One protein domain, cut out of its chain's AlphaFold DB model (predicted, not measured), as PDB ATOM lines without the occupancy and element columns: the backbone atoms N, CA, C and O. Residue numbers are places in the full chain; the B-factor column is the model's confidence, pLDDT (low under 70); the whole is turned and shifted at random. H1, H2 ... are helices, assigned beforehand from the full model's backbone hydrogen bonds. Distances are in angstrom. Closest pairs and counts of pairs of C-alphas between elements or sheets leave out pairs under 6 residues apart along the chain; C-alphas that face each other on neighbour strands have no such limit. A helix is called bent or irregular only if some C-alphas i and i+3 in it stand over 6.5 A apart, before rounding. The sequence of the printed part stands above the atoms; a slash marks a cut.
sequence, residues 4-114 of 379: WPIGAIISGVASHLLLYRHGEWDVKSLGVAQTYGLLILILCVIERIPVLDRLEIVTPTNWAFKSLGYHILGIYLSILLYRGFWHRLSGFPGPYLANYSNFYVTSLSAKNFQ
ATOM      1  N   TRP A   4     226.343 286.672 298.095       84.44
ATOM      2  CA  TRP A   4     226.782 286.653 296.699       84.44
ATOM      3  C   TRP A   4     228.073 287.458 296.417       84.44
ATOM      4  O   TRP A   4     228.864 286.975 295.603       84.44
ATOM      5  N   PRO A   5     228.392 288.594 297.088       90.31
ATOM      6  CA  PRO A   5     229.666 289.288 296.866       90.31
ATOM      7  C   PRO A   5     230.863 288.443 297.308       90.31
ATOM      8  O   PRO A   5     231.903 288.434 296.653       90.31
ATOM      9  N   ILE A   6     230.702 287.685 298.398       90.50
ATOM     10  CA  ILE A   6     231.732 286.778 298.916       90.50
ATOM     11  C   ILE A   6     231.964 285.644 297.913       90.50
ATOM     12  O   ILE A   6     233.108 285.343 297.585       90.50
ATOM     13  N   GLY A   7     230.891 285.065 297.362       90.88
ATOM     14  CA  GLY A   7     230.988 284.056 296.303       90.88
ATOM     15  C   GLY A   7     231.696 284.575 295.045       90.88
ATOM     16  O   GLY A   7     232.548 283.886 294.478       90.88
ATOM     17  N   ALA A   8     231.419 285.819 294.645       92.19
ATOM     18  CA  ALA A   8     232.108 286.463 293.532       92.19
ATOM     19  C   ALA A   8     233.613 286.642 293.814       92.19
ATOM     20  O   ALA A   8     234.433 286.256 292.986       92.19
ATOM     21  N   ILE A   9     234.000 287.108 295.006       95.44
ATOM     22  CA  ILE A   9     235.417 287.215 295.400       95.44
ATOM     23  C   ILE A   9     236.099 285.839 295.404       95.44
ATOM     24  O   ILE A   9     237.187 285.700 294.847       95.44
ATOM     25  N   ILE A  10     235.461 284.814 295.981       95.56
ATOM     26  CA  ILE A  10     236.001 283.445 296.027       95.56
ATOM     27  C   ILE A  10     236.218 282.899 294.615       95.56
ATOM     28  O   ILE A  10     237.268 282.315 294.349       95.56
ATOM     29  N   SER A  11     235.274 283.116 293.695       95.62
ATOM     30  CA  SER A  11     235.466 282.698 292.301       95.62
ATOM     31  C   SER A  11     236.637 283.427 291.640       95.62
ATOM     32  O   SER A  11     237.380 282.804 290.889       95.62
ATOM     33  N   GLY A  12     236.873 284.701 291.967       95.69
ATOM     34  CA  GLY A  12     238.048 285.439 291.502       95.69
ATOM     35  C   GLY A  12     239.363 284.859 292.027       95.69
ATOM     36  O   GLY A  12     240.303 284.629 291.266       95.69
ATOM     37  N   VAL A  13     239.416 284.548 293.324       96.06
ATOM     38  CA  VAL A  13     240.567 283.874 293.945       96.06
ATOM     39  C   VAL A  13     240.815 282.511 293.288       96.06
ATOM     40  O   VAL A  13     241.952 282.192 292.947       96.06
ATOM     41  N   ALA A  14     239.762 281.724 293.054       95.06
ATOM     42  CA  ALA A  14     239.862 280.431 292.383       95.06
ATOM     43  C   ALA A  14     240.379 280.570 290.941       95.06
ATOM     44  O   ALA A  14     241.289 279.837 290.557       95.06
ATOM     45  N   SER A  15     239.876 281.541 290.172       93.69
ATOM     46  CA  SER A  15     240.379 281.852 288.827       93.69
ATOM     47  C   SER A  15     241.863 282.207 288.845       93.69
ATOM     48  O   SER A  15     242.615 281.736 287.996       93.69
ATOM     49  N   HIS A  16     242.325 282.995 289.818       92.44
ATOM     50  CA  HIS A  16     243.753 283.269 289.946       92.44
ATOM     51  C   HIS A  16     244.555 281.988 290.209       92.44
ATOM     52  O   HIS A  16     245.487 281.687 289.465       92.44
ATOM     53  N   LEU A  17     244.184 281.218 291.233       89.94
ATOM     54  CA  LEU A  17     244.962 280.061 291.679       89.94
ATOM     55  C   LEU A  17     244.969 278.905 290.674       89.94
ATOM     56  O   LEU A  17     245.988 278.229 290.544       89.94
ATOM     57  N   LEU A  18     243.848 278.668 289.992       90.12
ATOM     58  CA  LEU A  18     243.677 277.536 289.082       90.12
ATOM     59  C   LEU A  18     244.042 277.889 287.639       90.12
ATOM     60  O   LEU A  18     244.611 277.053 286.944       90.12
ATOM     61  N   LEU A  19     243.752 279.115 287.192       88.94
ATOM     62  CA  LEU A  19     243.874 279.508 285.788       88.94
ATOM     63  C   LEU A  19     245.005 280.520 285.569       88.94
ATOM     64  O   LEU A  19     245.984 280.185 284.908       88.94
ATOM     65  N   TYR A  20     244.936 281.720 286.158       87.25
ATOM     66  CA  TYR A  20     245.896 282.795 285.839       87.25
ATOM     67  C   TYR A  20     247.311 282.576 286.370       87.25
ATOM     68  O   TYR A  20     248.244 283.222 285.902       87.25
ATOM     69  N   ARG A  21     247.493 281.665 287.327       83.81
ATOM     70  CA  ARG A  21     248.819 281.267 287.805       83.81
ATOM     71  C   ARG A  21     249.587 280.411 286.791       83.81
ATOM     72  O   ARG A  21     250.805 280.316 286.898       83.81
ATOM     73  N   HIS A  22     248.893 279.786 285.840       80.12
ATOM     74  CA  HIS A  22     249.474 278.813 284.921       80.12
ATOM     75  C   HIS A  22     249.437 279.355 283.485       80.12
ATOM     76  O   HIS A  22     248.361 279.510 282.908       80.12
ATOM     77  N   GLY A  23     250.611 279.615 282.905       72.38
ATOM     78  CA  GLY A  23     250.779 280.066 281.519       72.38
ATOM     79  C   GLY A  23     250.884 281.586 281.323       72.38
ATOM     80  O   GLY A  23     250.661 282.380 282.233       72.38
ATOM     81  N   GLU A  24     251.228 281.979 280.096       73.19
ATOM     82  CA  GLU A  24     251.421 283.370 279.664       73.19
ATOM     83  C   GLU A  24     250.076 283.984 279.236       73.19
ATOM     84  O   GLU A  24     249.605 283.825 278.107       73.19
ATOM     85  N   TRP A  25     249.382 284.627 280.176       80.88
ATOM     86  CA  TRP A  25     248.079 285.258 279.912       80.88
ATOM     87  C   TRP A  25     248.195 286.670 279.327       80.88
ATOM     88  O   TRP A  25     247.230 287.177 278.753       80.88
ATOM     89  N   ASP A  26     249.371 287.282 279.425       70.75
ATOM     90  CA  ASP A  26     249.721 288.574 278.839       70.75
ATOM     91  C   ASP A  26     249.697 288.539 277.304       70.75
ATOM     92  O   ASP A  26     249.153 289.455 276.681       70.75
ATOM     93  N   VAL A  27     250.130 287.433 276.686       71.00
ATOM     94  CA  VAL A  27     250.036 287.232 275.225       71.00
ATOM     95  C   VAL A  27     248.617 286.894 274.742       71.00
ATOM     96  O   VAL A  27     248.332 286.948 273.547       71.00
ATOM     97  N   LYS A  28     247.691 286.575 275.659       82.62
ATOM     98  CA  LYS A  28     246.286 286.227 275.362       82.62
ATOM     99  C   LYS A  28     245.294 287.315 275.775       82.62
ATOM    100  O   LYS A  28     244.103 287.030 275.929       82.62
ATOM    101  N   SER A  29     245.755 288.555 275.928       79.88
ATOM    102  CA  SER A  29     244.962 289.700 276.400       79.88
ATOM    103  C   SER A  29     243.605 289.847 275.690       79.88
ATOM    104  O   SER A  29     242.577 290.000 276.354       79.88
ATOM    105  N   LEU A  30     243.568 289.700 274.360       83.25
ATOM    106  CA  LEU A  30     242.325 289.762 273.582       83.25
ATOM    107  C   LEU A  30     241.356 288.616 273.919       83.25
ATOM    108  O   LEU A  30     240.164 288.855 274.105       83.25
ATOM    109  N   GLY A  31     241.853 287.382 274.040       86.62
ATOM    110  CA  GLY A  31     241.027 286.221 274.387       86.62
ATOM    111  C   GLY A  31     240.457 286.311 275.806       86.62
ATOM    112  O   GLY A  31     239.301 285.957 276.046       86.62
ATOM    113  N   VAL A  32     241.233 286.862 276.743       88.31
ATOM    114  CA  VAL A  32     240.761 287.148 278.105       88.31
ATOM    115  C   VAL A  32     239.648 288.199 278.077       88.31
ATOM    116  O   VAL A  32     238.596 287.985 278.684       88.31
ATOM    117  N   ALA A  33     239.825 289.291 277.326       88.81
ATOM    118  CA  ALA A  33     238.807 290.332 277.183       88.81
ATOM    119  C   ALA A  33     237.504 289.792 276.568       88.81
ATOM    120  O   ALA A  33     236.420 290.067 277.082       88.81
ATOM    121  N   GLN A  34     237.600 288.964 275.522       91.44
ATOM    122  CA  GLN A  34     236.447 288.296 274.908       91.44
ATOM    123  C   GLN A  34     235.715 287.384 275.901       91.44
ATOM    124  O   GLN A  34     234.488 287.415 275.974       91.44
ATOM    125  N   THR A  35     236.457 286.615 276.702       91.69
ATOM    126  CA  THR A  35     235.884 285.705 277.705       91.69
ATOM    127  C   THR A  35     235.098 286.470 278.768       91.69
ATOM    128  O   THR A  35     233.959 286.113 279.067       91.69
ATOM    129  N   TYR A  36     235.654 287.563 279.301       92.94
ATOM    130  CA  TYR A  36     234.938 288.407 280.262       92.94
ATOM    131  C   TYR A  36     233.775 289.176 279.635       92.94
ATOM    132  O   TYR A  36     232.749 289.355 280.292       92.94
ATOM    133  N   GLY A  37     233.899 289.577 278.367       92.19
ATOM    134  CA  GLY A  37     232.805 290.152 277.586       92.19
ATOM    135  C   GLY A  37     231.629 289.183 277.434       92.19
ATOM    136  O   GLY A  37     230.480 289.560 277.643       92.19
ATOM    137  N   LEU A  38     231.898 287.907 277.151       94.69
ATOM    138  CA  LEU A  38     230.861 286.877 277.105       94.69
ATOM    139  C   LEU A  38     230.273 286.607 278.499       94.69
ATOM    140  O   LEU A  38     229.056 286.505 278.648       94.69
ATOM    141  N   LEU A  39     231.123 286.530 279.526       93.44
ATOM    142  CA  LEU A  39     230.701 286.280 280.904       93.44
ATOM    143  C   LEU A  39     229.731 287.356 281.408       93.44
ATOM    144  O   LEU A  39     228.706 287.012 281.995       93.44
ATOM    145  N   ILE A  40     230.005 288.641 281.153       93.31
ATOM    146  CA  ILE A  40     229.091 289.715 281.566       93.31
ATOM    147  C   ILE A  40     227.756 289.642 280.820       93.31
ATOM    148  O   ILE A  40     226.711 289.834 281.438       93.31
ATOM    149  N   LEU A  41     227.760 289.294 279.528       93.31
ATOM    150  CA  LEU A  41     226.525 289.098 278.761       93.31
ATOM    151  C   LEU A  41     225.689 287.950 279.338       93.31
ATOM    152  O   LEU A  41     224.484 288.110 279.525       93.31
ATOM    153  N   ILE A  42     226.322 286.826 279.684       92.81
ATOM    154  CA  ILE A  42     225.654 285.681 280.321       92.81
ATOM    155  C   ILE A  42     225.057 286.088 281.674       92.81
ATOM    156  O   ILE A  42     223.892 285.796 281.936       92.81
ATOM    157  N   LEU A  43     225.813 286.793 282.519       90.62
ATOM    158  CA  LEU A  43     225.322 287.253 283.823       90.62
ATOM    159  C   LEU A  43     224.140 288.223 283.683       90.62
ATOM    160  O   LEU A  43     223.173 288.100 284.431       90.62
ATOM    161  N   CYS A  44     224.169 289.126 282.698       89.94
ATOM    162  CA  CYS A  44     223.047 290.014 282.385       89.94
ATOM    163  C   CYS A  44     221.796 289.243 281.938       89.94
ATOM    164  O   CYS A  44     220.684 289.653 282.258       89.94
ATOM    165  N   VAL A  45     221.952 288.132 281.210       90.06
ATOM    166  CA  VAL A  45     220.827 287.252 280.852       90.06
ATOM    167  C   VAL A  45     220.284 286.545 282.095       90.06
ATOM    168  O   VAL A  45     219.073 286.531 282.295       90.06
ATOM    169  N   ILE A  46     221.153 286.013 282.959       87.06
ATOM    170  CA  ILE A  46     220.751 285.346 284.208       87.06
ATOM    171  C   ILE A  46     220.001 286.315 285.134       87.06
ATOM    172  O   ILE A  46     218.977 285.933 285.691       87.06
ATOM    173  N   GLU A  47     220.441 287.573 285.231       85.38
ATOM    174  CA  GLU A  47     219.765 288.636 285.998       85.38
ATOM    175  C   GLU A  47     218.326 288.900 285.511       85.38
ATOM    176  O   GLU A  47     217.501 289.417 286.258       85.38
ATOM    177  N   ARG A  48     217.990 288.533 284.266       84.00
ATOM    178  CA  ARG A  48     216.649 288.711 283.679       84.00
ATOM    179  C   ARG A  48     215.758 287.477 283.779       84.00
ATOM    180  O   ARG A  48     214.569 287.576 283.480       84.00
ATOM    181  N   ILE A  49     216.306 286.324 284.157       84.00
ATOM    182  CA  ILE A  49     215.562 285.067 284.269       84.00
ATOM    183  C   ILE A  49     215.186 284.859 285.747       84.00
ATOM    184  O   ILE A  49     216.051 284.987 286.611       84.00
ATOM    185  N   PRO A  50     213.951 284.424 286.070       75.94
ATOM    186  CA  PRO A  50     213.486 284.222 287.453       75.94
ATOM    187  C   PRO A  50     214.135 283.015 288.168       75.94
ATOM    188  O   PRO A  50     213.583 282.456 289.112       75.94
ATOM    189  N   VAL A  51     215.297 282.549 287.702       77.38
ATOM    190  CA  VAL A  51     216.077 281.481 288.341       77.38
ATOM    191  C   VAL A  51     216.680 281.970 289.656       77.38
ATOM    192  O   VAL A  51     216.705 281.211 290.618       77.38
ATOM    193  N   LEU A  52     217.123 283.229 289.719       73.44
ATOM    194  CA  LEU A  52     217.706 283.797 290.939       73.44
ATOM    195  C   LEU A  52     216.649 284.012 292.031       73.44
ATOM    196  O   LEU A  52     216.917 283.713 293.194       73.44
ATOM    197  N   ASP A  53     215.425 284.384 291.642       72.44
ATOM    198  CA  ASP A  53     214.280 284.497 292.554       72.44
ATOM    199  C   ASP A  53     213.927 283.144 293.193       72.44
ATOM    200  O   ASP A  53     213.623 283.071 294.382       72.44
ATOM    201  N   ARG A  54     214.026 282.045 292.427       75.12
ATOM    202  CA  ARG A  54     213.817 280.672 292.935       75.12
ATOM    203  C   ARG A  54     214.894 280.213 293.916       75.12
ATOM    204  O   ARG A  54     214.654 279.271 294.662       75.12
ATOM    205  N   LEU A  55     216.070 280.831 293.875       74.38
ATOM    206  CA  LEU A  55     217.185 280.555 294.782       74.38
ATOM    207  C   LEU A  55     217.205 281.513 295.982       74.38
ATOM    208  O   LEU A  55     218.168 281.495 296.743       74.38
ATOM    209  N   GLU A  56     216.171 282.352 296.134       75.38
ATOM    210  CA  GLU A  56     216.063 283.378 297.180       75.38
ATOM    211  C   GLU A  56     217.262 284.352 297.199       75.38
ATOM    212  O   GLU A  56     217.595 284.949 298.224       75.38
ATOM    213  N   ILE A  57     217.930 284.533 296.052       73.62
ATOM    214  CA  ILE A  57     219.069 285.445 295.922       73.62
ATOM    215  C   ILE A  57     218.530 286.838 295.616       73.62
ATOM    216  O   ILE A  57     218.085 287.117 294.506       73.62
ATOM    217  N   VAL A  58     218.620 287.742 296.591       74.31
ATOM    218  CA  VAL A  58     218.265 289.151 296.395       74.31
ATOM    219  C   VAL A  58     219.303 289.814 295.485       74.31
ATOM    220  O   VAL A  58     220.446 290.053 295.885       74.31
ATOM    221  N   THR A  59     218.912 290.115 294.245       75.38
ATOM    222  CA  THR A  59     219.771 290.794 293.269       75.38
ATOM    223  C   THR A  59     219.557 292.310 293.307       75.38
ATOM    224  O   THR A  59     218.490 292.785 292.911       75.38
ATOM    225  N   PRO A  60     220.539 293.113 293.751       80.44
ATOM    226  CA  PRO A  60     220.468 294.565 293.626       80.44
ATOM    227  C   PRO A  60     220.562 294.996 292.159       80.44
ATOM    228  O   PRO A  60     221.087 294.265 291.327       80.44
ATOM    229  N   THR A  61     220.172 296.236 291.852       80.81
ATOM    230  CA  THR A  61     220.356 296.811 290.511       80.81
ATOM    231  C   THR A  61     221.803 296.658 290.035       80.81
ATOM    232  O   THR A  61     222.741 296.991 290.781       80.81
ATOM    233  N   ASN A  62     221.963 296.207 288.786       85.31
ATOM    234  CA  ASN A  62     223.242 295.918 288.134       85.31
ATOM    235  C   ASN A  62     224.013 294.787 288.830       85.31
ATOM    236  O   ASN A  62     225.234 294.883 289.015       85.31
ATOM    237  N   TRP A  63     223.310 293.736 289.256       89.12
ATOM    238  CA  TRP A  63     223.916 292.609 289.962       89.12
ATOM    239  C   TRP A  63     225.011 291.942 289.122       89.12
ATOM    240  O   TRP A  63     226.076 291.637 289.663       89.12
ATOM    241  N   ALA A  64     224.813 291.803 287.806       89.56
ATOM    242  CA  ALA A  64     225.808 291.229 286.901       89.56
ATOM    243  C   ALA A  64     227.139 292.006 286.922       89.56
ATOM    244  O   ALA A  64     228.208 291.426 287.130       89.56
ATOM    245  N   PHE A  65     227.080 293.335 286.788       90.94
ATOM    246  CA  PHE A  65     228.267 294.198 286.799       90.94
ATOM    247  C   PHE A  65     228.971 294.202 288.155       90.94
ATOM    248  O   PHE A  65     230.198 294.132 288.212       90.94
ATOM    249  N   LYS A  66     228.213 294.254 289.257       91.19
ATOM    250  CA  LYS A  66     228.797 294.211 290.605       91.19
ATOM    251  C   LYS A  66     229.448 292.859 290.889       91.19
ATOM    252  O   LYS A  66     230.537 292.826 291.452       91.19
ATOM    253  N   SER A  67     228.826 291.760 290.462       91.50
ATOM    254  CA  SER A  67     229.382 290.408 290.594       91.50
ATOM    255  C   SER A  67     230.700 290.273 289.841       91.50
ATOM    256  O   SER A  67     231.684 289.804 290.410       91.50
ATOM    257  N   LEU A  68     230.763 290.769 288.603       93.69
ATOM    258  CA  LEU A  68     232.015 290.806 287.853       93.69
ATOM    259  C   LEU A  68     233.069 291.697 288.535       93.69
ATOM    260  O   LEU A  68     234.229 291.308 288.632       93.69
ATOM    261  N   GLY A  69     232.675 292.857 289.068       93.00
ATOM    262  CA  GLY A  69     233.574 293.737 289.819       93.00
ATOM    263  C   GLY A  69     234.189 293.057 291.048       93.00
ATOM    264  O   GLY A  69     235.403 293.112 291.239       93.00
ATOM    265  N   TYR A  70     233.380 292.356 291.848       94.81
ATOM    266  CA  TYR A  70     233.859 291.588 293.002       94.81
ATOM    267  C   TYR A  70     234.736 290.393 292.601       94.81
ATOM    268  O   TYR A  70     235.712 290.099 293.291       94.81
ATOM    269  N   HIS A  71     234.445 289.742 291.472       95.31
ATOM    270  CA  HIS A  71     235.301 288.698 290.905       95.31
ATOM    271  C   HIS A  71     236.683 289.237 290.523       95.31
ATOM    272  O   HIS A  71     237.705 288.703 290.952       95.31
ATOM    273  N   ILE A  72     236.720 290.344 289.778       93.81
ATOM    274  CA  ILE A  72     237.963 291.014 289.383       93.81
ATOM    275  C   ILE A  72     238.747 291.464 290.624       93.81
ATOM    276  O   ILE A  72     239.954 291.236 290.706       93.81
ATOM    277  N   LEU A  73     238.070 292.033 291.627       94.62
ATOM    278  CA  LEU A  73     238.687 292.394 292.903       94.62
ATOM    279  C   LEU A  73     239.332 291.176 293.586       94.62
ATOM    280  O   LEU A  73     240.465 291.271 294.055       94.62
ATOM    281  N   GLY A  74     238.647 290.028 293.601       95.62
ATOM    282  CA  GLY A  74     239.179 288.770 294.128       95.62
ATOM    283  C   GLY A  74     240.445 288.303 293.407       95.62
ATOM    284  O   GLY A  74     241.413 287.925 294.070       95.62
ATOM    285  N   ILE A  75     240.478 288.397 292.071       93.75
ATOM    286  CA  ILE A  75     241.673 288.089 291.266       93.75
ATOM    287  C   ILE A  75     242.844 288.979 291.687       93.75
ATOM    288  O   ILE A  75     243.899 288.466 292.061       93.75
ATOM    289  N   TYR A  76     242.667 290.303 291.670       91.06
ATOM    290  CA  TYR A  76     243.754 291.241 291.961       91.06
ATOM    291  C   TYR A  76     244.261 291.126 293.399       91.06
ATOM    292  O   TYR A  76     245.472 291.091 293.608       91.06
ATOM    293  N   LEU A  77     243.368 291.007 294.387       92.81
ATOM    294  CA  LEU A  77     243.770 290.795 295.780       92.81
ATOM    295  C   LEU A  77     244.586 289.508 295.930       92.81
ATOM    296  O   LEU A  77     245.624 289.508 296.591       92.81
ATOM    297  N   SER A  78     244.158 288.426 295.274       94.00
ATOM    298  CA  SER A  78     244.872 287.153 295.309       94.00
ATOM    299  C   SER A  78     246.252 287.236 294.645       94.00
ATOM    300  O   SER A  78     247.227 286.746 295.218       94.00
ATOM    301  N   ILE A  79     246.367 287.903 293.489       89.31
ATOM    302  CA  ILE A  79     247.648 288.127 292.796       89.31
ATOM    303  C   ILE A  79     248.602 288.939 293.673       89.31
ATOM    304  O   ILE A  79     249.751 288.539 293.849       89.31
ATOM    305  N   LEU A  80     248.145 290.059 294.241       88.25
ATOM    306  CA  LEU A  80     248.984 290.944 295.055       88.25
ATOM    307  C   LEU A  80     249.510 290.235 296.307       88.25
ATOM    308  O   LEU A  80     250.693 290.347 296.628       88.25
ATOM    309  N   LEU A  81     248.652 289.467 296.986       89.69
ATOM    310  CA  LEU A  81     249.048 288.666 298.143       89.69
ATOM    311  C   LEU A  81     250.044 287.570 297.750       89.69
ATOM    312  O   LEU A  81     251.080 287.418 298.396       89.69
ATOM    313  N   TYR A  82     249.785 286.845 296.660       88.06
ATOM    314  CA  TYR A  82     250.712 285.833 296.155       88.06
ATOM    315  C   TYR A  82     252.081 286.433 295.822       88.06
ATOM    316  O   TYR A  82     253.097 285.940 296.309       88.06
ATOM    317  N   ARG A  83     252.110 287.528 295.059       84.75
ATOM    318  CA  ARG A  83     253.339 288.223 294.653       84.75
ATOM    319  C   ARG A  83     254.145 288.765 295.831       84.75
ATOM    320  O   ARG A  83     255.366 288.650 295.822       84.75
ATOM    321  N   GLY A  84     253.472 289.303 296.846       82.75
ATOM    322  CA  GLY A  84     254.125 289.854 298.030       82.75
ATOM    323  C   GLY A  84     254.774 288.807 298.938       82.75
ATOM    324  O   GLY A  84     255.845 289.064 299.475       82.75
ATOM    325  N   PHE A  85     254.150 287.637 299.112       85.06
ATOM    326  CA  PHE A  85     254.550 286.697 300.170       85.06
ATOM    327  C   PHE A  85     255.013 285.323 299.666       85.06
ATOM    328  O   PHE A  85     255.932 284.751 300.246       85.06
ATOM    329  N   TRP A  86     254.412 284.788 298.600       84.88
ATOM    330  CA  TRP A  86     254.630 283.399 298.155       84.88
ATOM    331  C   TRP A  86     255.326 283.270 296.799       84.88
ATOM    332  O   TRP A  86     255.785 282.185 296.438       84.88
ATOM    333  N   HIS A  87     255.395 284.348 296.023       78.81
ATOM    334  CA  HIS A  87     256.089 284.348 294.748       78.81
ATOM    335  C   HIS A  87     257.594 284.211 294.969       78.81
ATOM    336  O   HIS A  87     258.167 284.856 295.838       78.81
ATOM    337  N   ARG A  88     258.252 283.399 294.139       74.06
ATOM    338  CA  ARG A  88     259.664 283.009 294.313       74.06
ATOM    339  C   ARG A  88     260.643 284.193 294.339       74.06
ATOM    340  O   ARG A  88     261.731 284.063 294.878       74.06
ATOM    341  N   LEU A  89     260.245 285.335 293.773       65.06
ATOM    342  CA  LEU A  89     261.037 286.571 293.731       65.06
ATOM    343  C   LEU A  89     260.765 287.543 294.896       65.06
ATOM    344  O   LEU A  89     261.409 288.583 294.949       65.06
ATOM    345  N   SER A  90     259.852 287.243 295.829       72.75
ATOM    346  CA  SER A  90     259.519 288.157 296.939       72.75
ATOM    347  C   SER A  90     260.696 288.428 297.886       72.75
ATOM    348  O   SER A  90     260.745 289.480 298.519       72.75
ATOM    349  N   GLY A  91     261.654 287.499 297.960       67.12
ATOM    350  CA  GLY A  91     262.880 287.622 298.752       67.12
ATOM    351  C   GLY A  91     264.078 288.218 298.005       67.12
ATOM    352  O   GLY A  91     265.154 288.309 298.591       67.12
ATOM    353  N   PHE A  92     263.938 288.590 296.727       68.88
ATOM    354  CA  PHE A  92     265.048 289.157 295.961       68.88
ATOM    355  C   PHE A  92     265.250 290.644 296.328       68.88
ATOM    356  O   PHE A  92     264.269 291.388 296.388       68.88
ATOM    357  N   PRO A  93     266.489 291.105 296.591       64.06
ATOM    358  CA  PRO A  93     266.745 292.490 296.986       64.06
ATOM    359  C   PRO A  93     266.385 293.471 295.859       64.06
ATOM    360  O   PRO A  93     266.891 293.369 294.743       64.06
ATOM    361  N   GLY A  94     265.513 294.441 296.155       68.06
ATOM    362  CA  GLY A  94     265.044 295.448 295.202       68.06
ATOM    363  C   GLY A  94     263.995 296.395 295.802       68.06
ATOM    364  O   GLY A  94     263.649 296.275 296.981       68.06
ATOM    365  N   PRO A  95     263.477 297.363 295.024       72.06
ATOM    366  CA  PRO A  95     262.431 298.272 295.484       72.06
ATOM    367  C   PRO A  95     261.159 297.510 295.878       72.06
ATOM    368  O   PRO A  95     260.596 296.776 295.071       72.06
ATOM    369  N   TYR A  96     260.658 297.735 297.095       69.25
ATOM    370  CA  TYR A  96     259.551 296.957 297.673       69.25
ATOM    371  C   TYR A  96     258.279 296.931 296.801       69.25
ATOM    372  O   TYR A  96     257.588 295.919 296.723       69.25
ATOM    373  N   LEU A  97     257.979 298.026 296.093       74.62
ATOM    374  CA  LEU A  97     256.807 298.122 295.213       74.62
ATOM    375  C   LEU A  97     256.929 297.288 293.927       74.62
ATOM    376  O   LEU A  97     255.904 296.873 293.382       74.62
ATOM    377  N   ALA A  98     258.150 296.990 293.471       68.25
ATOM    378  CA  ALA A  98     258.383 296.145 292.299       68.25
ATOM    379  C   ALA A  98     257.912 294.699 292.532       68.25
ATOM    380  O   ALA A  98     257.490 294.019 291.594       68.25
ATOM    381  N   ASN A  99     257.899 294.251 293.792       70.12
ATOM    382  CA  ASN A  99     257.449 292.909 294.156       70.12
ATOM    383  C   ASN A  99     255.950 292.727 293.881       70.12
ATOM    384  O   ASN A  99     255.522 291.685 293.389       70.12
ATOM    385  N   TYR A 100     255.144 293.761 294.128       73.31
ATOM    386  CA  TYR A 100     253.687 293.672 294.036       73.31
ATOM    387  C   TYR A 100     253.156 293.873 292.623       73.31
ATOM    388  O   TYR A 100     252.160 293.250 292.258       73.31
ATOM    389  N   SER A 101     253.789 294.729 291.817       73.81
ATOM    390  CA  SER A 101     253.236 295.074 290.512       73.81
ATOM    391  C   SER A 101     254.268 295.594 289.523       73.81
ATOM    392  O   SER A 101     255.085 296.458 289.842       73.81
ATOM    393  N   ASN A 102     254.125 295.158 288.270       65.56
ATOM    394  CA  ASN A 102     254.852 295.735 287.143       65.56
ATOM    395  C   ASN A 102     254.473 297.205 286.913       65.56
ATOM    396  O   ASN A 102     255.280 297.932 286.350       65.56
ATOM    397  N   PHE A 103     253.325 297.683 287.421       67.50
ATOM    398  CA  PHE A 103     252.965 299.104 287.360       67.50
ATOM    399  C   PHE A 103     254.008 300.010 288.011       67.50
ATOM    400  O   PHE A 103     254.155 301.142 287.570       67.50
ATOM    401  N   TYR A 104     254.753 299.541 289.017       67.94
ATOM    402  CA  TYR A 104     255.855 300.321 289.575       67.94
ATOM    403  C   TYR A 104     256.932 300.577 288.512       67.94
ATOM    404  O   TYR A 104     257.252 301.730 288.231       67.94
ATOM    405  N   VAL A 105     257.407 299.519 287.850       62.91
ATOM    406  CA  VAL A 105     258.395 299.606 286.764       62.91
ATOM    407  C   VAL A 105     257.837 300.412 285.590       62.91
ATOM    408  O   VAL A 105     258.469 301.362 285.141       62.91
ATOM    409  N   THR A 106     256.606 300.120 285.161       64.75
ATOM    410  CA  THR A 106     255.926 300.868 284.101       64.75
ATOM    411  C   THR A 106     255.762 302.340 284.462       64.75
ATOM    412  O   THR A 106     255.935 303.173 283.592       64.75
ATOM    413  N   SER A 107     255.483 302.704 285.717       67.88
ATOM    414  CA  SER A 107     255.345 304.106 286.144       67.88
ATOM    415  C   SER A 107     256.673 304.862 286.176       67.88
ATOM    416  O   SER A 107     256.691 306.075 285.969       67.88
ATOM    417  N   LEU A 108     257.783 304.157 286.415       61.22
ATOM    418  CA  LEU A 108     259.126 304.719 286.294       61.22
ATOM    419  C   LEU A 108     259.465 304.974 284.823       61.22
ATOM    420  O   LEU A 108     259.979 306.040 284.500       61.22
ATOM    421  N   SER A 109     259.112 304.041 283.935       53.81
ATOM    422  CA  SER A 109     259.308 304.183 282.489       53.81
ATOM    423  C   SER A 109     258.357 305.211 281.859       53.81
ATOM    424  O   SER A 109     258.778 306.007 281.028       53.81
ATOM    425  N   ALA A 110     257.095 305.255 282.292       63.81
ATOM    426  CA  ALA A 110     256.033 306.092 281.727       63.81
ATOM    427  C   ALA A 110     256.317 307.593 281.841       63.81
ATOM    428  O   ALA A 110     255.857 308.362 281.004       63.81
ATOM    429  N   LYS A 111     257.095 308.019 282.845       59.59
ATOM    430  CA  LYS A 111     257.487 309.428 283.007       59.59
ATOM    431  C   LYS A 111     258.389 309.940 281.878       59.59
ATOM    432  O   LYS A 111     258.452 311.146 281.689       59.59
ATOM    433  N   ASN A 112     259.033 309.037 281.132       53.84
ATOM    434  CA  ASN A 112     260.004 309.346 280.078       53.84
ATOM    435  C   ASN A 112     259.660 308.675 278.728       53.84
ATOM    436  O   ASN A 112     260.517 308.593 277.855       53.84
ATOM    437  N   PHE A 113     258.444 308.140 278.555       48.03
ATOM    438  CA  PHE A 113     258.095 307.289 277.408       48.03
ATOM    439  C   PHE A 113     257.511 308.111 276.249       48.03
ATOM    440  O   PHE A 113     256.299 308.301 276.152       48.03
ATOM    441  N   GLN A 114     258.367 308.582 275.343       54.94
ATOM    442  CA  GLN A 114     257.943 309.010 274.007       54.94
ATOM    443  C   GLN A 114     257.956 307.786 273.091       54.94
ATOM    444  O   GLN A 114     258.955 307.493 272.451       54.94
TER     445      GLN A 114
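What this domain is: This is residues 4 to 114 of the 379 residues of an uncharacterized protein of Penicillium brasilianum (UniProt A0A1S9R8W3). A long helix, H4, makes the core and much of the long axis; H1 crosses it closely as an X, while H2 and H4 form an open V, meeting near the last part of H2 and the first part of H4. H3 lies in a loop beyond the closed end of the V, and short H5 packs near the other end of H4 and leads into H6, whose residues 107 to 110 stick out with the tail to residue 114. The 111 printed residues include six named helices, H1 to H6 in order along the chain, and no named strand, an all-helix class. The whole is loose, with a radius of gyration of the C-alphas of 17.6 A, and elongated, spanning 54 by 33 by 25 A.

Where its parts are: H1 covers residues 4 to 20 and is 22.3 A long, beginning with C-alpha 4 at (226.782, 286.653, 296.699). It is irregular, but only just: C-alphas 17 and 20 are 6.52 A apart. H2, residues 29 to 46, measures 25.8 A, and H3 is residues 51 to 54, 5.2 A. H4, residues 63 to 86, measures 33.1 A and begins with C-alpha 63 at (223.916, 292.609, 289.962); it is neither bent nor irregular, but only just, with C-alphas 83 and 86 6.1 A apart. H5 is residues 96 to 100, 7.6 A, and H6 is residues 102 to 110, 11.7 A, ending with C-alpha 110 at (256.033, 306.092, 281.727).

How they stand to each other: The hub is H4, which touches H1, H2 and H5. H1 and H4 run the same way at a steep tilt of 49 degrees, and their closest C-alphas, those of Ile 9 and Gly 74, are 4.3 A apart. H2 touches H4 with residues 40 to 44 alone, opposite ways at a steep tilt of 41 degrees; the closest C-alphas, of Leu 43 and Ala 64, are 5.1 A apart. H1 and H2 are apart. H2 and H3 are close but not clearly touching, with the closest C-alphas, of Ile 46 and Leu 52, 7.5 A apart. H4 touches H5 with residues 80 to 84 alone, the closest C-alphas being those of Arg 83 and Tyr 100 at 5.5 A. H5 and H6 only just touch, only at the corner, with 3 pairs of C-alphas within 8 A, the closest those of Ala 98 and Tyr 104 at 5.6 A. Every O i to N i+4 pair is within hydrogen-bond range in H1, H2, H4 and H6; in H5 it is 0 of 1, beside 2 of 2 O i to N i+3 pairs, and H3 is too short for an i+4 pair.

The domain as a whole: The two C-alphas farthest apart, of Arg 54 and Asn 112, are 55.9 A apart. The printed part has no cut and no long link. The mean pLDDT of the printed part is 81.8, and 20 residues are under 70, among them residues 91 to 94 and 102 to 114.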